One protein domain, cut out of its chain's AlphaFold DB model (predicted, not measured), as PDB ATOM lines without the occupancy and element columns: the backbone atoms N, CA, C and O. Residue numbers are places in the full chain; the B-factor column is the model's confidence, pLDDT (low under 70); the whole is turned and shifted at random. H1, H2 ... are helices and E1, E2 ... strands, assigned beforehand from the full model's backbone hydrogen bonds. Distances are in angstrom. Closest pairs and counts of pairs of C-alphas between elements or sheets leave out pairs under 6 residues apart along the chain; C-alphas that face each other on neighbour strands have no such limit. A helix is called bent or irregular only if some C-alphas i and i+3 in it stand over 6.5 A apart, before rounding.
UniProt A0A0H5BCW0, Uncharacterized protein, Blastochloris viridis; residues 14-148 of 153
ATOM      1  N   SER A  14      45.268  28.904  11.836       67.31
ATOM      2  CA  SER A  14      44.209  29.681  12.494       67.31
ATOM      3  C   SER A  14      42.921  29.774  11.669       67.31
ATOM      4  O   SER A  14      41.857  30.008  12.236       67.31
ATOM      5  N   PHE A  15      42.979  29.559  10.352       68.62
ATOM      6  CA  PHE A  15      41.817  29.538   9.459       68.62
ATOM      7  C   PHE A  15      40.911  28.342   9.732       68.62
ATOM      8  O   PHE A  15      39.693  28.501   9.795       68.62
ATOM      9  N   VAL A  16      41.488  27.158   9.958       72.00
ATOM     10  CA  VAL A  16      40.698  25.961  10.277       72.00
ATOM     11  C   VAL A  16      39.898  26.192  11.560       72.00
ATOM     12  O   VAL A  16      38.687  26.002  11.572       72.00
ATOM     13  N   VAL A  17      40.541  26.712  12.608       75.88
ATOM     14  CA  VAL A  17      39.895  26.963  13.907       75.88
ATOM     15  C   VAL A  17      38.886  28.116  13.857       75.88
ATOM     16  O   VAL A  17      37.819  28.015  14.450       75.88
ATOM     17  N   GLN A  18      39.193  29.211  13.156       80.19
ATOM     18  CA  GLN A  18      38.352  30.420  13.137       80.19
ATOM     19  C   GLN A  18      37.292  30.417  12.025       80.19
ATOM     20  O   GLN A  18      36.549  31.387  11.887       80.19
ATOM     21  N   SER A  19      37.254  29.403  11.157       76.44
ATOM     22  CA  SER A  19      36.337  29.371  10.005       76.44
ATOM     23  C   SER A  19      35.783  27.985   9.729       76.44
ATOM     24  O   SER A  19      34.571  27.810   9.752       76.44
ATOM     25  N   VAL A  20      36.644  26.991   9.511       77.94
ATOM     26  CA  VAL A  20      36.193  25.641   9.134       77.94
ATOM     27  C   VAL A  20      35.475  24.952  10.295       77.94
ATOM     28  O   VAL A  20      34.380  24.439  10.104       77.94
ATOM     29  N   GLY A  21      36.032  25.006  11.508       81.12
ATOM     30  CA  GLY A  21      35.401  24.474  12.721       81.12
ATOM     31  C   GLY A  21      34.012  25.073  12.985       81.12
ATOM     32  O   GLY A  21      33.053  24.318  13.088       81.12
ATOM     33  N   PRO A  22      33.867  26.410  13.016       83.56
ATOM     34  CA  PRO A  22      32.579  27.098  13.102       83.56
ATOM     35  C   PRO A  22      31.564  26.685  12.034       83.56
ATOM     36  O   PRO A  22      30.400  26.452  12.345       83.56
ATOM     37  N   LEU A  23      31.989  26.573  10.773       82.88
ATOM     38  CA  LEU A  23      31.097  26.165   9.687       82.88
ATOM     39  C   LEU A  23      30.631  24.722   9.859       82.88
ATOM     40  O   LEU A  23      29.437  24.463   9.762       82.88
ATOM     41  N   LEU A  24      31.545  23.800  10.167       83.25
ATOM     42  CA  LEU A  24      31.199  22.407  10.452       83.25
ATOM     43  C   LEU A  24      30.294  22.289  11.677       83.25
ATOM     44  O   LEU A  24      29.368  21.488  11.664       83.25
ATOM     45  N   ALA A  25      30.517  23.112  12.703       81.62
ATOM     46  CA  ALA A  25      29.654  23.176  13.870       81.62
ATOM     47  C   ALA A  25      28.240  23.644  13.494       81.62
ATOM     48  O   ALA A  25      27.276  22.996  13.883       81.62
ATOM     49  N   LEU A  26      28.095  24.693  12.673       80.31
ATOM     50  CA  LEU A  26      26.782  25.116  12.167       80.31
ATOM     51  C   LEU A  26      26.110  24.029  11.338       80.31
ATOM     52  O   LEU A  26      24.930  23.774  11.544       80.31
ATOM     53  N   VAL A  27      26.842  23.365  10.442       80.75
ATOM     54  CA  VAL A  27      26.291  22.250   9.661       80.75
ATOM     55  C   VAL A  27      25.852  21.116  10.583       80.75
ATOM     56  O   VAL A  27      24.744  20.621  10.430       80.75
ATOM     57  N   GLY A  28      26.663  20.745  11.573       78.44
ATOM     58  CA  GLY A  28      26.324  19.721  12.559       78.44
ATOM     59  C   GLY A  28      25.081  20.076  13.373       78.44
ATOM     60  O   GLY A  28      24.228  19.218  13.575       78.44
ATOM     61  N   ILE A  29      24.925  21.339  13.777       79.94
ATOM     62  CA  ILE A  29      23.727  21.799  14.488       79.94
ATOM     63  C   ILE A  29      22.502  21.839  13.571       79.94
ATOM     64  O   ILE A  29      21.421  21.437  13.986       79.94
ATOM     65  N   VAL A  30      22.650  22.272  12.318       75.62
ATOM     66  CA  VAL A  30      21.560  22.224  11.334       75.62
ATOM     67  C   VAL A  30      21.135  20.777  11.083       75.62
ATOM     68  O   VAL A  30      19.943  20.494  11.050       75.62
ATOM     69  N   VAL A  31      22.087  19.847  10.975       74.69
ATOM     70  CA  VAL A  31      21.801  18.409  10.874       74.69
ATOM     71  C   VAL A  31      21.085  17.914  12.130       74.69
ATOM     72  O   VAL A  31      20.068  17.245  12.002       74.69
ATOM     73  N   LEU A  32      21.544  18.284  13.328       75.56
ATOM     74  CA  LEU A  32      20.894  17.912  14.589       75.56
ATOM     75  C   LEU A  32      19.447  18.422  14.663       75.56
ATOM     76  O   LEU A  32      18.563  17.681  15.074       75.56
ATOM     77  N   LEU A  33      19.196  19.651  14.203       75.25
ATOM     78  CA  LEU A  33      17.862  20.256  14.146       75.25
ATOM     79  C   LEU A  33      16.919  19.494  13.200       75.25
ATOM     80  O   LEU A  33      15.722  19.422  13.465       75.25
ATOM     81  N   VAL A  34      17.447  18.924  12.113       71.56
ATOM     82  CA  VAL A  34      16.678  18.125  11.144       71.56
ATOM     83  C   VAL A  34      16.464  16.686  11.624       71.56
ATOM     84  O   VAL A  34      15.400  16.124  11.385       71.56
ATOM     85  N   VAL A  35      17.469  16.088  12.268       73.38
ATOM     86  CA  VAL A  35      17.459  14.677  12.687       73.38
ATOM     87  C   VAL A  35      16.655  14.480  13.971       73.38
ATOM     88  O   VAL A  35      15.805  13.600  14.007       73.38
ATOM     89  N   ASP A  36      16.879  15.317  14.986       73.94
ATOM     90  CA  ASP A  36      16.220  15.232  16.292       73.94
ATOM     91  C   ASP A  36      15.893  16.644  16.809       73.94
ATOM     92  O   ASP A  36      16.599  17.193  17.664       73.94
ATOM     93  N   PRO A  37      14.797  17.263  16.325       73.25
ATOM     94  CA  PRO A  37      14.450  18.637  16.677       73.25
ATOM     95  C   PRO A  37      14.219  18.824  18.180       73.25
ATOM     96  O   PRO A  37      14.451  19.915  18.686       73.25
ATOM     97  N   ALA A  38      13.844  17.771  18.915       73.50
ATOM     98  CA  ALA A  38      13.676  17.811  20.370       73.50
ATOM     99  C   ALA A  38      14.983  18.113  21.139       73.50
ATOM    100  O   ALA A  38      14.941  18.577  22.281       73.50
ATOM    101  N   LEU A  39      16.151  17.886  20.522       66.19
ATOM    102  CA  LEU A  39      17.453  18.232  21.104       66.19
ATOM    103  C   LEU A  39      17.816  19.713  20.926       66.19
ATOM    104  O   LEU A  39      18.740  20.192  21.582       66.19
ATOM    105  N   VAL A  40      17.099  20.439  20.064       66.75
ATOM    106  CA  VAL A  40      17.389  21.841  19.722       66.75
ATOM    107  C   VAL A  40      16.236  22.774  20.098       66.75
ATOM    108  O   VAL A  40      16.472  23.893  20.544       66.75
ATOM    109  N   ILE A  41      14.997  22.314  19.945       69.50
ATOM    110  CA  ILE A  41      13.768  23.079  20.134       69.50
ATOM    111  C   ILE A  41      13.048  22.519  21.357       69.50
ATOM    112  O   ILE A  41      12.599  21.376  21.356       69.50
ATOM    113  N   GLU A  42      12.946  23.339  22.399       66.75
ATOM    114  CA  GLU A  42      12.335  22.937  23.667       66.75
ATOM    115  C   GLU A  42      10.839  23.265  23.726       66.75
ATOM    116  O   GLU A  42      10.041  22.415  24.111       66.75
ATOM    117  N   VAL A  43      10.454  24.487  23.342       71.12
ATOM    118  CA  VAL A  43       9.076  24.977  23.498       71.12
ATOM    119  C   VAL A  43       8.419  25.212  22.138       71.12
ATOM    120  O   VAL A  43       7.332  24.692  21.883       71.12
ATOM    121  N   SER A  44       9.057  25.956  21.230       78.00
ATOM    122  CA  SER A  44       8.503  26.246  19.905       78.00
ATOM    123  C   SER A  44       9.573  26.618  18.880       78.00
ATOM    124  O   SER A  44      10.465  27.411  19.142       78.00
ATOM    125  N   ALA A  45       9.440  26.166  17.629       75.94
ATOM    126  CA  ALA A  45      10.356  26.576  16.555       75.94
ATOM    127  C   ALA A  45      10.404  28.110  16.348       75.94
ATOM    128  O   ALA A  45      11.404  28.657  15.871       75.94
ATOM    129  N   GLY A  46       9.324  28.813  16.716       78.25
ATOM    130  CA  GLY A  46       9.243  30.269  16.636       78.25
ATOM    131  C   GLY A  46      10.123  30.987  17.660       78.25
ATOM    132  O   GLY A  46      10.780  31.965  17.296       78.25
ATOM    133  N   ASP A  47      10.187  30.495  18.904       82.19
ATOM    134  CA  ASP A  47      11.047  31.091  19.938       82.19
ATOM    135  C   ASP A  47      12.518  31.007  19.530       82.19
ATOM    136  O   ASP A  47      13.234  32.006  19.549       82.19
ATOM    137  N   PHE A  48      12.934  29.850  19.033       82.81
ATOM    138  CA  PHE A  48      14.302  29.562  18.655       82.81
ATOM    139  C   PHE A  48      14.736  30.432  17.477       82.81
ATOM    140  O   PHE A  48      15.812  31.036  17.481       82.81
ATOM    141  N   THR A  49      13.864  30.571  16.479       83.50
ATOM    142  CA  THR A  49      14.148  31.390  15.299       83.50
ATOM    143  C   THR A  49      14.280  32.870  15.665       83.50
ATOM    144  O   THR A  49      15.204  33.548  15.212       83.50
ATOM    145  N   ILE A  50      13.394  33.397  16.509       87.25
ATOM    146  CA  ILE A  50      13.417  34.820  16.870       87.25
ATOM    147  C   ILE A  50      14.549  35.115  17.858       87.25
ATOM    148  O   ILE A  50      15.343  36.032  17.646       87.25
ATOM    149  N   VAL A  51      14.636  34.349  18.942       88.50
ATOM    150  CA  VAL A  51      15.548  34.632  20.053       88.50
ATOM    151  C   VAL A  51      16.962  34.166  19.737       88.50
ATOM    152  O   VAL A  51      17.892  34.958  19.859       88.50
ATOM    153  N   THR A  52      17.150  32.918  19.302       86.94
ATOM    154  CA  THR A  52      18.494  32.369  19.070       86.94
ATOM    155  C   THR A  52      19.039  32.801  17.715       86.94
ATOM    156  O   THR A  52      20.163  33.297  17.650       86.94
ATOM    157  N   VAL A  53      18.273  32.663  16.628       87.12
ATOM    158  CA  VAL A  53      18.794  32.950  15.277       87.12
ATOM    159  C   VAL A  53      18.823  34.450  14.983       87.12
ATOM    160  O   VAL A  53      19.874  34.968  14.602       87.12
ATOM    161  N   ALA A  54      17.710  35.166  15.165       90.75
ATOM    162  CA  ALA A  54      17.657  36.586  14.817       90.75
ATOM    163  C   ALA A  54      18.357  37.471  15.863       90.75
ATOM    164  O   ALA A  54      19.331  38.152  15.537       90.75
ATOM    165  N   LEU A  55      17.901  37.448  17.119       93.06
ATOM    166  CA  LEU A  55      18.473  38.269  18.195       93.06
ATOM    167  C   LEU A  55      19.876  37.796  18.595       93.06
ATOM    168  O   LEU A  55      20.837  38.564  18.519       93.06
ATOM    169  N   GLY A  56      20.002  36.528  18.986       94.00
ATOM    170  CA  GLY A  56      21.255  35.919  19.416       94.00
ATOM    171  C   GLY A  56      22.286  35.899  18.293       94.00
ATOM    172  O   GLY A  56      23.388  36.419  18.461       94.00
ATOM    173  N   GLY A  57      21.924  35.372  17.124       93.12
ATOM    174  CA  GLY A  57      22.801  35.303  15.958       93.12
ATOM    175  C   GLY A  57      23.222  36.683  15.455       93.12
ATOM    176  O   GLY A  57      24.401  36.897  15.162       93.12
ATOM    177  N   GLY A  58      22.306  37.656  15.433       94.81
ATOM    178  CA  GLY A  58      22.630  39.046  15.107       94.81
ATOM    179  C   GLY A  58      23.641  39.657  16.085       94.81
ATOM    180  O   GLY A  58      24.665  40.205  15.662       94.81
ATOM    181  N   ALA A  59      23.406  39.505  17.390       96.06
ATOM    182  CA  ALA A  59      24.321  39.973  18.431       96.06
ATOM    183  C   ALA A  59      25.684  39.263  18.368       96.06
ATOM    184  O   ALA A  59      26.726  39.910  18.508       96.06
ATOM    185  N   ALA A  60      25.696  37.958  18.098       96.25
ATOM    186  CA  ALA A  60      26.900  37.153  17.936       96.25
ATOM    187  C   ALA A  60      27.736  37.634  16.745       96.25
ATOM    188  O   ALA A  60      28.939  37.871  16.885       96.25
ATOM    189  N   TRP A  61      27.102  37.866  15.593       95.81
ATOM    190  CA  TRP A  61      27.765  38.397  14.403       95.81
ATOM    191  C   TRP A  61      28.405  39.762  14.673       95.81
ATOM    192  O   TRP A  61      29.591  39.960  14.391       95.81
ATOM    193  N   LEU A  62      27.645  40.697  15.254       96.62
ATOM    194  CA  LEU A  62      28.137  42.039  15.580       96.62
ATOM    195  C   LEU A  62      29.274  41.997  16.608       96.62
ATOM    196  O   LEU A  62      30.278  42.685  16.433       96.62
ATOM    197  N   SER A  63      29.167  41.136  17.622       96.25
ATOM    198  CA  SER A  63      30.223  40.921  18.617       96.25
ATOM    199  C   SER A  63      31.498  40.375  17.973       96.25
ATOM    200  O   SER A  63      32.586  40.897  18.212       96.25
ATOM    201  N   GLY A  64      31.372  39.381  17.089       93.81
ATOM    202  CA  GLY A  64      32.478  38.850  16.290       93.81
ATOM    203  C   GLY A  64      33.217  39.934  15.519       93.81
ATOM    204  O   GLY A  64      34.446  40.037  15.596       93.81
ATOM    205  N   ARG A  65      32.463  40.793  14.831       95.31
ATOM    206  CA  ARG A  65      33.019  41.935  14.101       95.31
ATOM    207  C   ARG A  65      33.727  42.926  15.026       95.31
ATOM    208  O   ARG A  65      34.867  43.281  14.747       95.31
ATOM    209  N   ALA A  66      33.113  43.310  16.143       95.56
ATOM    210  CA  ALA A  66      33.686  44.274  17.086       95.56
ATOM    211  C   ALA A  66      35.007  43.783  17.719       95.56
ATOM    212  O   ALA A  66      35.981  44.533  17.848       95.56
ATOM    213  N   VAL A  67      35.084  42.497  18.078       94.00
ATOM    214  CA  VAL A  67      36.318  41.895  18.614       94.00
ATOM    215  C   VAL A  67      37.416  41.869  17.543       94.00
ATOM    216  O   VAL A  67      38.574  42.167  17.838       94.00
ATOM    217  N   ALA A  68      37.074  41.572  16.286       92.06
ATOM    218  CA  ALA A  68      38.031  41.632  15.181       92.06
ATOM    219  C   ALA A  68      38.500  43.068  14.889       92.06
ATOM    220  O   ALA A  68      39.698  43.290  14.700       92.06
ATOM    221  N   GLU A  69      37.592  44.047  14.906       93.88
ATOM    222  CA  GLU A  69      37.882  45.473  14.690       93.88
ATOM    223  C   GLU A  69      38.948  46.000  15.660       93.88
ATOM    224  O   GLU A  69      39.853  46.726  15.255       93.88
ATOM    225  N   THR A  70      38.906  45.540  16.909       92.38
ATOM    226  CA  THR A  70      39.836  45.932  17.985       92.38
ATOM    227  C   THR A  70      41.094  45.068  18.079       92.38
ATOM    228  O   THR A  70      41.847  45.158  19.045       92.38
ATOM    229  N   TRP A  71      41.337  44.212  17.090       89.12
ATOM    230  CA  TRP A  71      42.477  43.301  17.041       89.12
ATOM    231  C   TRP A  71      42.582  42.289  18.185       89.12
ATOM    232  O   TRP A  71      43.621  41.644  18.342       89.12
ATOM    233  N   ARG A  72      41.494  42.067  18.922       87.94
ATOM    234  CA  ARG A  72      41.470  41.201  20.102       87.94
ATOM    235  C   ARG A  72      41.614  39.712  19.755       87.94
ATOM    236  O   ARG A  72      41.273  39.289  18.638       87.94
ATOM    237  N   PRO A  73      42.131  38.900  20.700       88.38
ATOM    238  CA  PRO A  73      42.340  37.475  20.488       88.38
ATOM    239  C   PRO A  73      41.014  36.714  20.385       88.38
ATOM    240  O   PRO A  73      40.023  37.056  21.023       88.38
ATOM    241  N   TYR A  74      41.024  35.624  19.620       86.38
ATOM    242  CA  TYR A  74      39.846  34.783  19.391       86.38
ATOM    243  C   TYR A  74      39.290  34.140  20.675       86.38
ATOM    244  O   TYR A  74      38.087  33.975  20.814       86.38
ATOM    245  N   VAL A  75      40.138  33.851  21.667       87.00
ATOM    246  CA  VAL A  75      39.681  33.326  22.969       87.00
ATOM    247  C   VAL A  75      38.740  34.310  23.671       87.00
ATOM    248  O   VAL A  75      37.752  33.901  24.276       87.00
ATOM    249  N   GLN A  76      38.993  35.616  23.536       91.69
ATOM    250  CA  GLN A  76      38.128  36.646  24.106       91.69
ATOM    251  C   GLN A  76      36.746  36.657  23.439       91.69
ATOM    252  O   GLN A  76      35.749  36.901  24.112       91.69
ATOM    253  N   LEU A  77      36.670  36.333  22.143       92.06
ATOM    254  CA  LEU A  77      35.395  36.158  21.452       92.06
ATOM    255  C   LEU A  77      34.585  35.014  22.066       92.06
ATOM    256  O   LEU A  77      33.417  35.206  22.386       92.06
ATOM    257  N   LEU A  78      35.207  33.849  22.261       91.38
ATOM    258  CA  LEU A  78      34.533  32.681  22.838       91.38
ATOM    259  C   LEU A  78      34.054  32.949  24.271       91.38
ATOM    260  O   LEU A  78      32.940  32.572  24.625       91.38
ATOM    261  N   ALA A  79      34.843  33.674  25.069       93.25
ATOM    262  CA  ALA A  79      34.426  34.106  26.402       93.25
ATOM    263  C   ALA A  79      33.181  35.013  26.357       93.25
ATOM    264  O   ALA A  79      32.272  34.857  27.169       93.25
ATOM    265  N   TYR A  80      33.095  35.926  25.385       93.88
ATOM    266  CA  TYR A  80      31.896  36.748  25.192       93.88
ATOM    267  C   TYR A  80      30.690  35.939  24.720       93.88
ATOM    268  O   TYR A  80      29.569  36.232  25.129       93.88
ATOM    269  N   MET A  81      30.904  34.897  23.916       95.94
ATOM    270  CA  MET A  81      29.823  34.016  23.471       95.94
ATOM    271  C   MET A  81      29.265  33.153  24.600       95.94
ATOM    272  O   MET A  81      28.067  32.896  24.605       95.94
ATOM    273  N   LEU A  82      30.075  32.799  25.602       94.00
ATOM    274  CA  LEU A  82      29.594  32.152  26.828       94.00
ATOM    275  C   LEU A  82      28.549  33.016  27.551       94.00
ATOM    276  O   LEU A  82      27.479  32.536  27.919       94.00
ATOM    277  N   ILE A  83      28.850  34.307  27.720       94.75
ATOM    278  CA  ILE A  83      27.951  35.261  28.382       94.75
ATOM    279  C   ILE A  83      26.718  35.522  27.512       94.75
ATOM    280  O   ILE A  83      25.600  35.563  28.022       94.75
ATOM    281  N   LEU A  84      26.901  35.659  26.195       95.06
ATOM    282  CA  LEU A  84      25.792  35.870  25.268       95.06
ATOM    283  C   LEU A  84      24.841  34.665  25.226       95.06
ATOM    284  O   LEU A  84      23.631  34.861  25.238       95.06
ATOM    285  N   ALA A  85      25.363  33.436  25.240       93.25
ATOM    286  CA  ALA A  85      24.555  32.221  25.323       93.25
ATOM    287  C   ALA A  85      23.744  32.175  26.623       93.25
ATOM    288  O   ALA A  85      22.557  31.859  26.596       93.25
ATOM    289  N   ALA A  86      24.340  32.577  27.750       91.62
ATOM    290  CA  ALA A  86      23.616  32.679  29.015       91.62
ATOM    291  C   ALA A  86      22.484  33.720  28.947       91.62
ATOM    292  O   ALA A  86      21.386  33.470  29.442       91.62
ATOM    293  N   ALA A  87      22.717  34.860  28.288       92.69
ATOM    294  CA  ALA A  87      21.696  35.885  28.083       92.69
ATOM    295  C   ALA A  87      20.552  35.400  27.173       92.69
ATOM    296  O   ALA A  87      19.384  35.586  27.507       92.69
ATOM    297  N   VAL A  88      20.867  34.731  26.060       91.00
ATOM    298  CA  VAL A  88      19.876  34.111  25.159       91.00
ATOM    299  C   VAL A  88      19.047  33.068  25.911       91.00
ATOM    300  O   VAL A  88      17.819  33.076  25.823       91.00
ATOM    301  N   ARG A  89      19.692  32.239  26.739       88.75
ATOM    302  CA  ARG A  89      18.995  31.237  27.551       88.75
ATOM    303  C   ARG A  89      18.078  31.863  28.598       88.75
ATOM    304  O   ARG A  89      16.967  31.383  28.810       88.75
ATOM    305  N   PHE A  90      18.514  32.955  29.220       88.62
ATOM    306  CA  PHE A  90      17.677  33.717  30.139       88.62
ATOM    307  C   PHE A  90      16.414  34.256  29.450       88.62
ATOM    308  O   PHE A  90      15.334  34.178  30.031       88.62
ATOM    309  N   VAL A  91      16.514  34.737  28.205       89.00
ATOM    310  CA  VAL A  91      15.345  35.195  27.428       89.00
ATOM    311  C   VAL A  91      14.387  34.041  27.129       89.00
ATOM    312  O   VAL A  91      13.179  34.201  27.304       89.00
ATOM    313  N   HIS A  92      14.908  32.873  26.745       85.94
ATOM    314  CA  HIS A  92      14.097  31.666  26.533       85.94
ATOM    315  C   HIS A  92      13.315  31.253  27.781       85.94
ATOM    316  O   HIS A  92      12.119  30.973  27.706       85.94
ATOM    317  N   PHE A  93      13.952  31.292  28.949       85.12
ATOM    318  CA  PHE A  93      13.258  31.058  30.214       85.12
ATOM    319  C   PHE A  93      12.207  32.134  30.511       85.12
ATOM    320  O   PHE A  93      11.062  31.809  30.809       85.12
ATOM    321  N   ALA A  94      12.584  33.412  30.428       86.31
ATOM    322  CA  ALA A  94      11.744  34.512  30.890       86.31
ATOM    323  C   ALA A  94      10.487  34.719  30.028       86.31
ATOM    324  O   ALA A  94       9.440  35.079  30.560       86.31
ATOM    325  N   LEU A  95      10.585  34.517  28.710       84.50
ATOM    326  CA  LEU A  95       9.474  34.754  27.780       84.50
ATOM    327  C   LEU A  95       8.691  33.479  27.458       84.50
ATOM    328  O   LEU A  95       7.472  33.535  27.320       84.50
ATOM    329  N   PHE A  96       9.374  32.339  27.342       84.62
ATOM    330  CA  PHE A  96       8.785  31.100  26.823       84.62
ATOM    331  C   PHE A  96       8.715  29.983  27.866       84.62
ATOM    332  O   PHE A  96       8.299  28.877  27.541       84.62
ATOM    333  N   HIS A  97       9.063  30.273  29.127       79.94
ATOM    334  CA  HIS A  97       9.050  29.309  30.233       79.94
ATOM    335  C   HIS A  97       9.921  28.061  29.969       79.94
ATOM    336  O   HIS A  97       9.671  26.999  30.539       79.94
ATOM    337  N   GLY A  98      10.955  28.175  29.120       74.69
ATOM    338  CA  GLY A  98      11.930  27.101  28.877       74.69
ATOM    339  C   GLY A  98      12.828  26.838  30.092       74.69
ATOM    340  O   GLY A  98      12.893  27.647  31.010       74.69
ATOM    341  N   THR A  99      13.557  25.726  30.146       79.38
ATOM    342  CA  THR A  99      14.354  25.361  31.335       79.38
ATOM    343  C   THR A  99      15.629  26.206  31.505       79.38
ATOM    344  O   THR A  99      16.514  26.202  30.659       79.38
ATOM    345  N   LEU A 100      15.832  26.888  32.637       68.50
ATOM    346  CA  LEU A 100      17.049  27.708  32.837       68.50
ATOM    347  C   LEU A 100      18.361  26.914  32.759       68.50
ATOM    348  O   LEU A 100      19.277  27.297  32.036       68.50
ATOM    349  N   LEU A 101      18.452  25.816  33.514       73.69
ATOM    350  CA  LEU A 101      19.688  25.057  33.735       73.69
ATOM    351  C   LEU A 101      19.698  23.726  32.977       73.69
ATOM    352  O   LEU A 101      19.982  22.675  33.547       73.69
ATOM    353  N   SER A 102      19.396  23.762  31.681       78.56
ATOM    354  CA  SER A 102      19.656  22.616  30.808       78.56
ATOM    355  C   SER A 102      21.016  22.772  30.137       78.56
ATOM    356  O   SER A 102      21.212  23.645  29.289       78.56
ATOM    357  N   LEU A 103      21.968  21.920  30.530       79.75
ATOM    358  CA  LEU A 103      23.332  21.966  30.005       79.75
ATOM    359  C   LEU A 103      23.379  21.653  28.501       79.75
ATOM    360  O   LEU A 103      24.194  22.234  27.787       79.75
ATOM    361  N   SER A 104      22.498  20.775  28.014       80.75
ATOM    362  CA  SER A 104      22.408  20.421  26.594       80.75
ATOM    363  C   SER A 104      21.945  21.604  25.744       80.75
ATOM    364  O   SER A 104      22.635  21.961  24.792       80.75
ATOM    365  N   TYR A 105      20.848  22.269  26.117       82.25
ATOM    366  CA  TYR A 105      20.342  23.424  25.363       82.25
ATOM    367  C   TYR A 105      21.299  24.620  25.431       82.25
ATOM    368  O   TYR A 105      21.549  25.266  24.416       82.25
ATOM    369  N   PHE A 106      21.931  24.853  26.587       85.81
ATOM    370  CA  PHE A 106      22.982  25.864  26.702       85.81
ATOM    371  C   PHE A 106      24.173  25.573  25.777       85.81
ATOM    372  O   PHE A 106      24.687  26.485  25.130       85.81
ATOM    373  N   ALA A 107      24.618  24.314  25.694       87.12
ATOM    374  CA  ALA A 107      25.713  23.931  24.807       87.12
ATOM    375  C   ALA A 107      25.350  24.147  23.330       87.12
ATOM    376  O   ALA A 107      26.184  24.631  22.567       87.12
ATOM    377  N   VAL A 108      24.110  23.846  22.936       86.56
ATOM    378  CA  VAL A 108      23.610  24.091  21.575       86.56
ATOM    379  C   VAL A 108      23.619  25.587  21.249       86.56
ATOM    380  O   VAL A 108      24.241  25.978  20.259       86.56
ATOM    381  N   ASP A 109      23.024  26.430  22.101       88.44
ATOM    382  CA  ASP A 109      23.032  27.890  21.920       88.44
ATOM    383  C   ASP A 109      24.469  28.425  21.839       88.44
ATOM    384  O   ASP A 109      24.817  29.188  20.936       88.44
ATOM    385  N   LEU A 110      25.345  27.972  22.737       91.00
ATOM    386  CA  LEU A 110      26.747  28.371  22.754       91.00
ATOM    387  C   LEU A 110      27.467  28.018  21.451       91.00
ATOM    388  O   LEU A 110      28.221  28.846  20.934       91.00
ATOM    389  N   VAL A 111      27.251  26.816  20.914       90.12
ATOM    390  CA  VAL A 111      27.868  26.374  19.656       90.12
ATOM    391  C   VAL A 111      27.365  27.213  18.484       90.12
ATOM    392  O   VAL A 111      28.182  27.696  17.697       90.12
ATOM    393  N   ILE A 112      26.051  27.447  18.392       89.56
ATOM    394  CA  ILE A 112      25.446  28.265  17.330       89.56
ATOM    395  C   ILE A 112      26.021  29.681  17.357       89.56
ATOM    396  O   ILE A 112      26.544  30.169  16.349       89.56
ATOM    397  N   LEU A 113      25.959  30.337  18.516       93.81
ATOM    398  CA  LEU A 113      26.398  31.722  18.676       93.81
ATOM    399  C   LEU A 113      27.904  31.850  18.444       93.81
ATOM    400  O   LEU A 113      28.338  32.729  17.699       93.81
ATOM    401  N   SER A 114      28.701  30.933  18.999       92.25
ATOM    402  CA  SER A 114      30.150  30.907  18.774       92.25
ATOM    403  C   SER A 114      30.482  30.753  17.301       92.25
ATOM    404  O   SER A 114      31.382  31.433  16.801       92.25
ATOM    405  N   ALA A 115      29.749  29.915  16.576       91.75
ATOM    406  CA  ALA A 115      30.005  29.719  15.167       91.75
ATOM    407  C   ALA A 115      29.674  30.964  14.328       91.75
ATOM    408  O   ALA A 115      30.509  31.409  13.536       91.75
ATOM    409  N   ILE A 116      28.514  31.587  14.556       93.12
ATOM    410  CA  ILE A 116      28.119  32.832  13.876       93.12
ATOM    411  C   ILE A 116      29.111  33.961  14.188       93.12
ATOM    412  O   ILE A 116      29.571  34.668  13.285       93.12
ATOM    413  N   ALA A 117      29.499  34.108  15.455       94.44
ATOM    414  CA  ALA A 117      30.458  35.119  15.875       94.44
ATOM    415  C   ALA A 117      31.835  34.916  15.237       94.44
ATOM    416  O   ALA A 117      32.483  35.880  14.829       94.44
ATOM    417  N   SER A 118      32.269  33.667  15.084       92.50
ATOM    418  CA  SER A 118      33.540  33.332  14.437       92.50
ATOM    419  C   SER A 118      33.556  33.716  12.959       92.50
ATOM    420  O   SER A 118      34.556  34.244  12.467       92.50
ATOM    421  N   LEU A 119      32.430  33.552  12.259       91.31
ATOM    422  CA  LEU A 119      32.276  34.017  10.878       91.31
ATOM    423  C   LEU A 119      32.335  35.549  10.780       91.31
ATOM    424  O   LEU A 119      33.032  36.094   9.915       91.31
ATOM    425  N   GLY A 120      31.668  36.254  11.698       91.75
ATOM    426  CA  GLY A 120      31.736  37.717  11.800       91.75
ATOM    427  C   GLY A 120      33.156  38.212  12.095       91.75
ATOM    428  O   GLY A 120      33.647  39.156  11.465       91.75
ATOM    429  N   TYR A 121      33.860  37.518  12.988       92.19
ATOM    430  CA  TYR A 121      35.255  37.788  13.323       92.19
ATOM    431  C   TYR A 121      36.164  37.599  12.110       92.19
ATOM    432  O   TYR A 121      36.896  38.514  11.726       92.19
ATOM    433  N   ARG A 122      36.100  36.435  11.453       89.75
ATOM    434  CA  ARG A 122      37.000  36.123  10.341       89.75
ATOM    435  C   ARG A 122      36.754  37.003   9.123       89.75
ATOM    436  O   ARG A 122      37.721  37.475   8.527       89.75
ATOM    437  N   SER A 123      35.499  37.257   8.759       90.06
ATOM    438  CA  SER A 123      35.180  38.143   7.630       90.06
ATOM    439  C   SER A 123      35.779  39.540   7.822       90.06
ATOM    440  O   SER A 123      36.361  40.114   6.896       90.06
ATOM    441  N   THR A 124      35.733  40.047   9.052       92.19
ATOM    442  CA  THR A 124      36.336  41.330   9.424       92.19
ATOM    443  C   THR A 124      37.860  41.269   9.404       92.19
ATOM    444  O   THR A 124      38.494  42.153   8.825       92.19
ATOM    445  N   ARG A 125      38.466  40.207   9.952       89.31
ATOM    446  CA  ARG A 125      39.923  40.000   9.898       89.31
ATOM    447  C   ARG A 125      40.455  39.936   8.472       89.31
ATOM    448  O   ARG A 125      41.449  40.589   8.168       89.31
ATOM    449  N   ALA A 126      39.774  39.213   7.587       88.44
ATOM    450  CA  ALA A 126      40.161  39.112   6.184       88.44
ATOM    451  C   ALA A 126      40.141  40.476   5.489       88.44
ATOM    452  O   ALA A 126      41.061  40.815   4.743       88.44
ATOM    453  N   ARG A 127      39.130  41.299   5.790       89.19
ATOM    454  CA  ARG A 127      39.059  42.674   5.292       89.19
ATOM    455  C   ARG A 127      40.198  43.535   5.843       89.19
ATOM    456  O   ARG A 127      40.849  44.228   5.070       89.19
ATOM    457  N   GLN A 128      40.469  43.469   7.145       90.38
ATOM    458  CA  GLN A 128      41.570  44.205   7.769       90.38
ATOM    459  C   GLN A 128      42.929  43.851   7.158       90.38
ATOM    460  O   GLN A 128      43.680  44.756   6.810       90.38
ATOM    461  N   MET A 129      43.226  42.562   6.977       88.19
ATOM    462  CA  MET A 129      44.467  42.095   6.346       88.19
ATOM    463  C   MET A 129      44.619  42.646   4.928       88.19
ATOM    464  O   MET A 129      45.652  43.217   4.597       88.19
ATOM    465  N   ALA A 130      43.567  42.560   4.113       87.31
ATOM    466  CA  ALA A 130      43.611  43.031   2.731       87.31
ATOM    467  C   ALA A 130      43.670  44.563   2.599       87.31
ATOM    468  O   ALA A 130      44.202  45.070   1.616       87.31
ATOM    469  N   THR A 131      43.103  45.317   3.548       88.88
ATOM    470  CA  THR A 131      43.086  46.788   3.498       88.88
ATOM    471  C   THR A 131      44.300  47.399   4.189       88.88
ATOM    472  O   THR A 131      45.017  48.187   3.577       88.88
ATOM    473  N   GLN A 132      44.539  47.043   5.452       89.38
ATOM    474  CA  GLN A 132      45.615  47.634   6.244       89.38
ATOM    475  C   GLN A 132      46.975  47.077   5.861       89.38
ATOM    476  O   GLN A 132      47.912  47.848   5.850       89.38
ATOM    477  N   TYR A 133      47.081  45.799   5.491       88.00
ATOM    478  CA  TYR A 133      48.345  45.165   5.098       88.00
ATOM    479  C   TYR A 133      48.393  44.889   3.593       88.00
ATOM    480  O   TYR A 133      49.007  43.920   3.145       88.00
ATOM    481  N   ARG A 134      47.764  45.767   2.796       84.44
ATOM    482  CA  ARG A 134      47.639  45.626   1.334       84.44
ATOM    483  C   ARG A 134      48.968  45.461   0.599       84.44
ATOM    484  O   ARG A 134      48.973  45.013  -0.545       84.44
ATOM    485  N   TRP A 135      50.078  45.886   1.207       83.44
ATOM    486  CA  TRP A 135      51.416  45.731   0.641       83.44
ATOM    487  C   TRP A 135      51.880  44.272   0.675       83.44
ATOM    488  O   TRP A 135      52.526  43.846  -0.272       83.44
ATOM    489  N   LEU A 136      51.489  43.493   1.687       83.50
ATOM    490  CA  LEU A 136      51.938  42.111   1.889       83.50
ATOM    491  C   LEU A 136      50.868  41.068   1.544       83.50
ATOM    492  O   LEU A 136      51.197  39.954   1.143       83.50
ATOM    493  N   TYR A 137      49.593  41.426   1.699       84.81
ATOM    494  CA  TYR A 137      48.474  40.501   1.552       84.81
ATOM    495  C   TYR A 137      47.428  41.005   0.560       84.81
ATOM    496  O   TYR A 137      47.145  42.201   0.462       84.81
ATOM    497  N   THR A 138      46.800  40.054  -0.126       84.25
ATOM    498  CA  THR A 138      45.628  40.246  -0.978       84.25
ATOM    499  C   THR A 138      44.469  39.378  -0.494       84.25
ATOM    500  O   THR A 138      44.659  38.345   0.153       84.25
ATOM    501  N   ARG A 139      43.233  39.788  -0.783       81.00
ATOM    502  CA  ARG A 139      42.050  39.017  -0.396       81.00
ATOM    503  C   ARG A 139      41.868  37.845  -1.360       81.00
ATOM    504  O   ARG A 139      41.637  38.063  -2.542       81.00
ATOM    505  N   SER A 140      41.921  36.620  -0.847       83.00
ATOM    506  CA  SER A 140      41.674  35.395  -1.623       83.00
ATOM    507  C   SER A 140      40.222  34.921  -1.540       83.00
ATOM    508  O   SER A 140      39.804  34.078  -2.325       83.00
ATOM    509  N   GLY A 141      39.437  35.442  -0.590       82.94
ATOM    510  CA  GLY A 141      38.027  35.094  -0.436       82.94
ATOM    511  C   GLY A 141      37.316  35.896   0.657       82.94
ATOM    512  O   GLY A 141      37.904  36.785   1.283       82.94
ATOM    513  N   PRO A 142      36.033  35.605   0.935       78.50
ATOM    514  CA  PRO A 142      35.269  36.334   1.943       78.50
ATOM    515  C   PRO A 142      35.864  36.208   3.355       78.50
ATOM    516  O   PRO A 142      35.824  37.184   4.107       78.50
ATOM    517  N   LEU A 143      36.461  35.052   3.671       81.94
ATOM    518  CA  LEU A 143      37.022  34.685   4.982       81.94
ATOM    519  C   LEU A 143      38.548  34.453   4.961       81.94
ATOM    520  O   LEU A 143      39.148  34.135   5.991       81.94
ATOM    521  N   SER A 144      39.184  34.584   3.796       81.19
ATOM    522  CA  SER A 144      40.597  34.263   3.589       81.19
ATOM    523  C   SER A 144      41.354  35.401   2.906       81.19
ATOM    524  O   SER A 144      40.792  36.226   2.179       81.19
ATOM    525  N   TRP A 145      42.654  35.432   3.164       84.44
ATOM    526  CA  TRP A 145      43.632  36.285   2.506       84.44
ATOM    527  C   TRP A 145      44.844  35.429   2.156       84.44
ATOM    528  O   TRP A 145      45.109  34.424   2.815       84.44
ATOM    529  N   ALA A 146      45.566  35.832   1.122       82.06
ATOM    530  CA  ALA A 146      46.794  35.197   0.682       82.06
ATOM    531  C   ALA A 146      47.912  36.235   0.663       82.06
ATOM    532  O   ALA A 146      47.674  37.431   0.488       82.06
ATOM    533  N   MET A 147      49.140  35.775   0.862       81.88
ATOM    534  CA  MET A 147      50.315  36.613   0.666       81.88
ATOM    535  C   MET A 147      50.490  36.882  -0.829       81.88
ATOM    536  O   MET A 147      50.259  35.989  -1.647       81.88
ATOM    537  N   THR A 148      50.861  38.104  -1.201       80.81
ATOM    538  CA  THR A 148      51.060  38.441  -2.615       80.81
ATOM    539  C   THR A 148      52.472  38.023  -3.042       80.81
ATOM    540  O   THR A 148      53.456  38.562  -2.538       80.81
TER     541      THR A 148
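What this domain is: This is residues 14 to 148 of the 153 residues of an uncharacterized protein of Blastochloris viridis (UniProt A0A0H5BCW0). What does the model look like at first sight? It is an elongated stack of long helices: H2, H3 and H4 make an up-and-down bundle, and kinked H1 packs on another side of H4, which lies in the middle and touches the other three. Beyond the bundle, a small hairpin of two short strands, E1 and E2, folds back beside the last part of H4 at one end of the long axis. What are the counts and the size? The printed part has 135 residues, with four named helices and then two named strands in the order H1 H2 H3 H4 E1 E2, and its class is mostly helix. The sheet has the order E1 - E2 and is antiparallel; the whole is compact, with a radius of gyration of the C-alphas of 16.2 A and spans of 54 by 28 by 21 A.

How they stand to each other: How is the sheet made, and what is near it? E1, residues 137 to 139, and E2, residues 145 to 147, form a hairpin, antiparallel at 147 degrees, with N 138 and O 146 at 2.8 A and N 146 and O 138 at 2.8 A, both within hydrogen-bond range. Residues 125 to 131 of H4, residues 103 to 132, come within 10 A of it; the closest C-alphas of H4 and E1 are those of Ala 130 and Thr 138, 5.1 A apart. What touches the hub, H4? H2, residues 45 to 69, touches it most closely at the C-alphas of Gly 64 and Tyr 121, 4.2 A apart, at a tilt of 36 degrees, only just steep, the same way. H3, residues 74 to 96, touches residues 106 to 118 of H4, closest at the C-alphas of Ala 85 and Leu 110, 5.1 A, at a steep tilt of 44 degrees, opposite ways, as a helical hairpin. H1, residues 14 to 35, touches residues 108 to 122 of H4, closest at the C-alphas of Pro 22 and Ala 115, 4.2 A, at a tilt of 38 degrees, only just steep, opposite ways. How do the other helices stand? H2 and H3 are a helical hairpin and touch, closest at the C-alphas of Gly 56 and Val 88, 6.2 A, at a shallow tilt of 25 degrees, opposite ways. H1 and H2 are apart, and H1 and H3 are close but not clearly touching, with the C-alphas of Gln 18 and Tyr 74 closest at 7.8 A. Are the helix backbones complete? In H4 every O i to N i+4 pair is within hydrogen-bond range, against 16 of 18 in H1, 18 of 21 in H2 and 18 of 19 in H3.

Where its parts are: Where do the strands and the longest helix lie? E1 covers residues 137 to 139 and E2 residues 145 to 147, with C-alpha 147 at (50.315, 36.613, 0.666). H4, residues 103 to 132, is 41.5 A long and begins with C-alpha 103 at (23.332, 21.966, 30.005). Where are the other helices? H1, residues 14 to 35, is 30.7 A long, begins with C-alpha 14 at (44.209, 29.681, 12.494) and has a kink of 27 degrees near residue 21; it is irregular, but only just, with C-alphas 18 and 21 6.7 A apart. H2, residues 45 to 69, is 33.4 A long, and H3, residues 74 to 96, is 32.1 A long.

The domain as a whole: How far does it reach? The two C-alphas farthest apart are those of His 97 and Trp 135, 54.2 A. Is there a cut or a long link? The printed part has no cut and no long link; the links H2 to H3, H4 to E1 and E1 to E2 are tight, and H1 to H2 and H3 to H4 are short. Where is confidence low? The mean pLDDT of the printed part is 85.1, and residues 14 to 15, 39 to 42 and 100 are under 70.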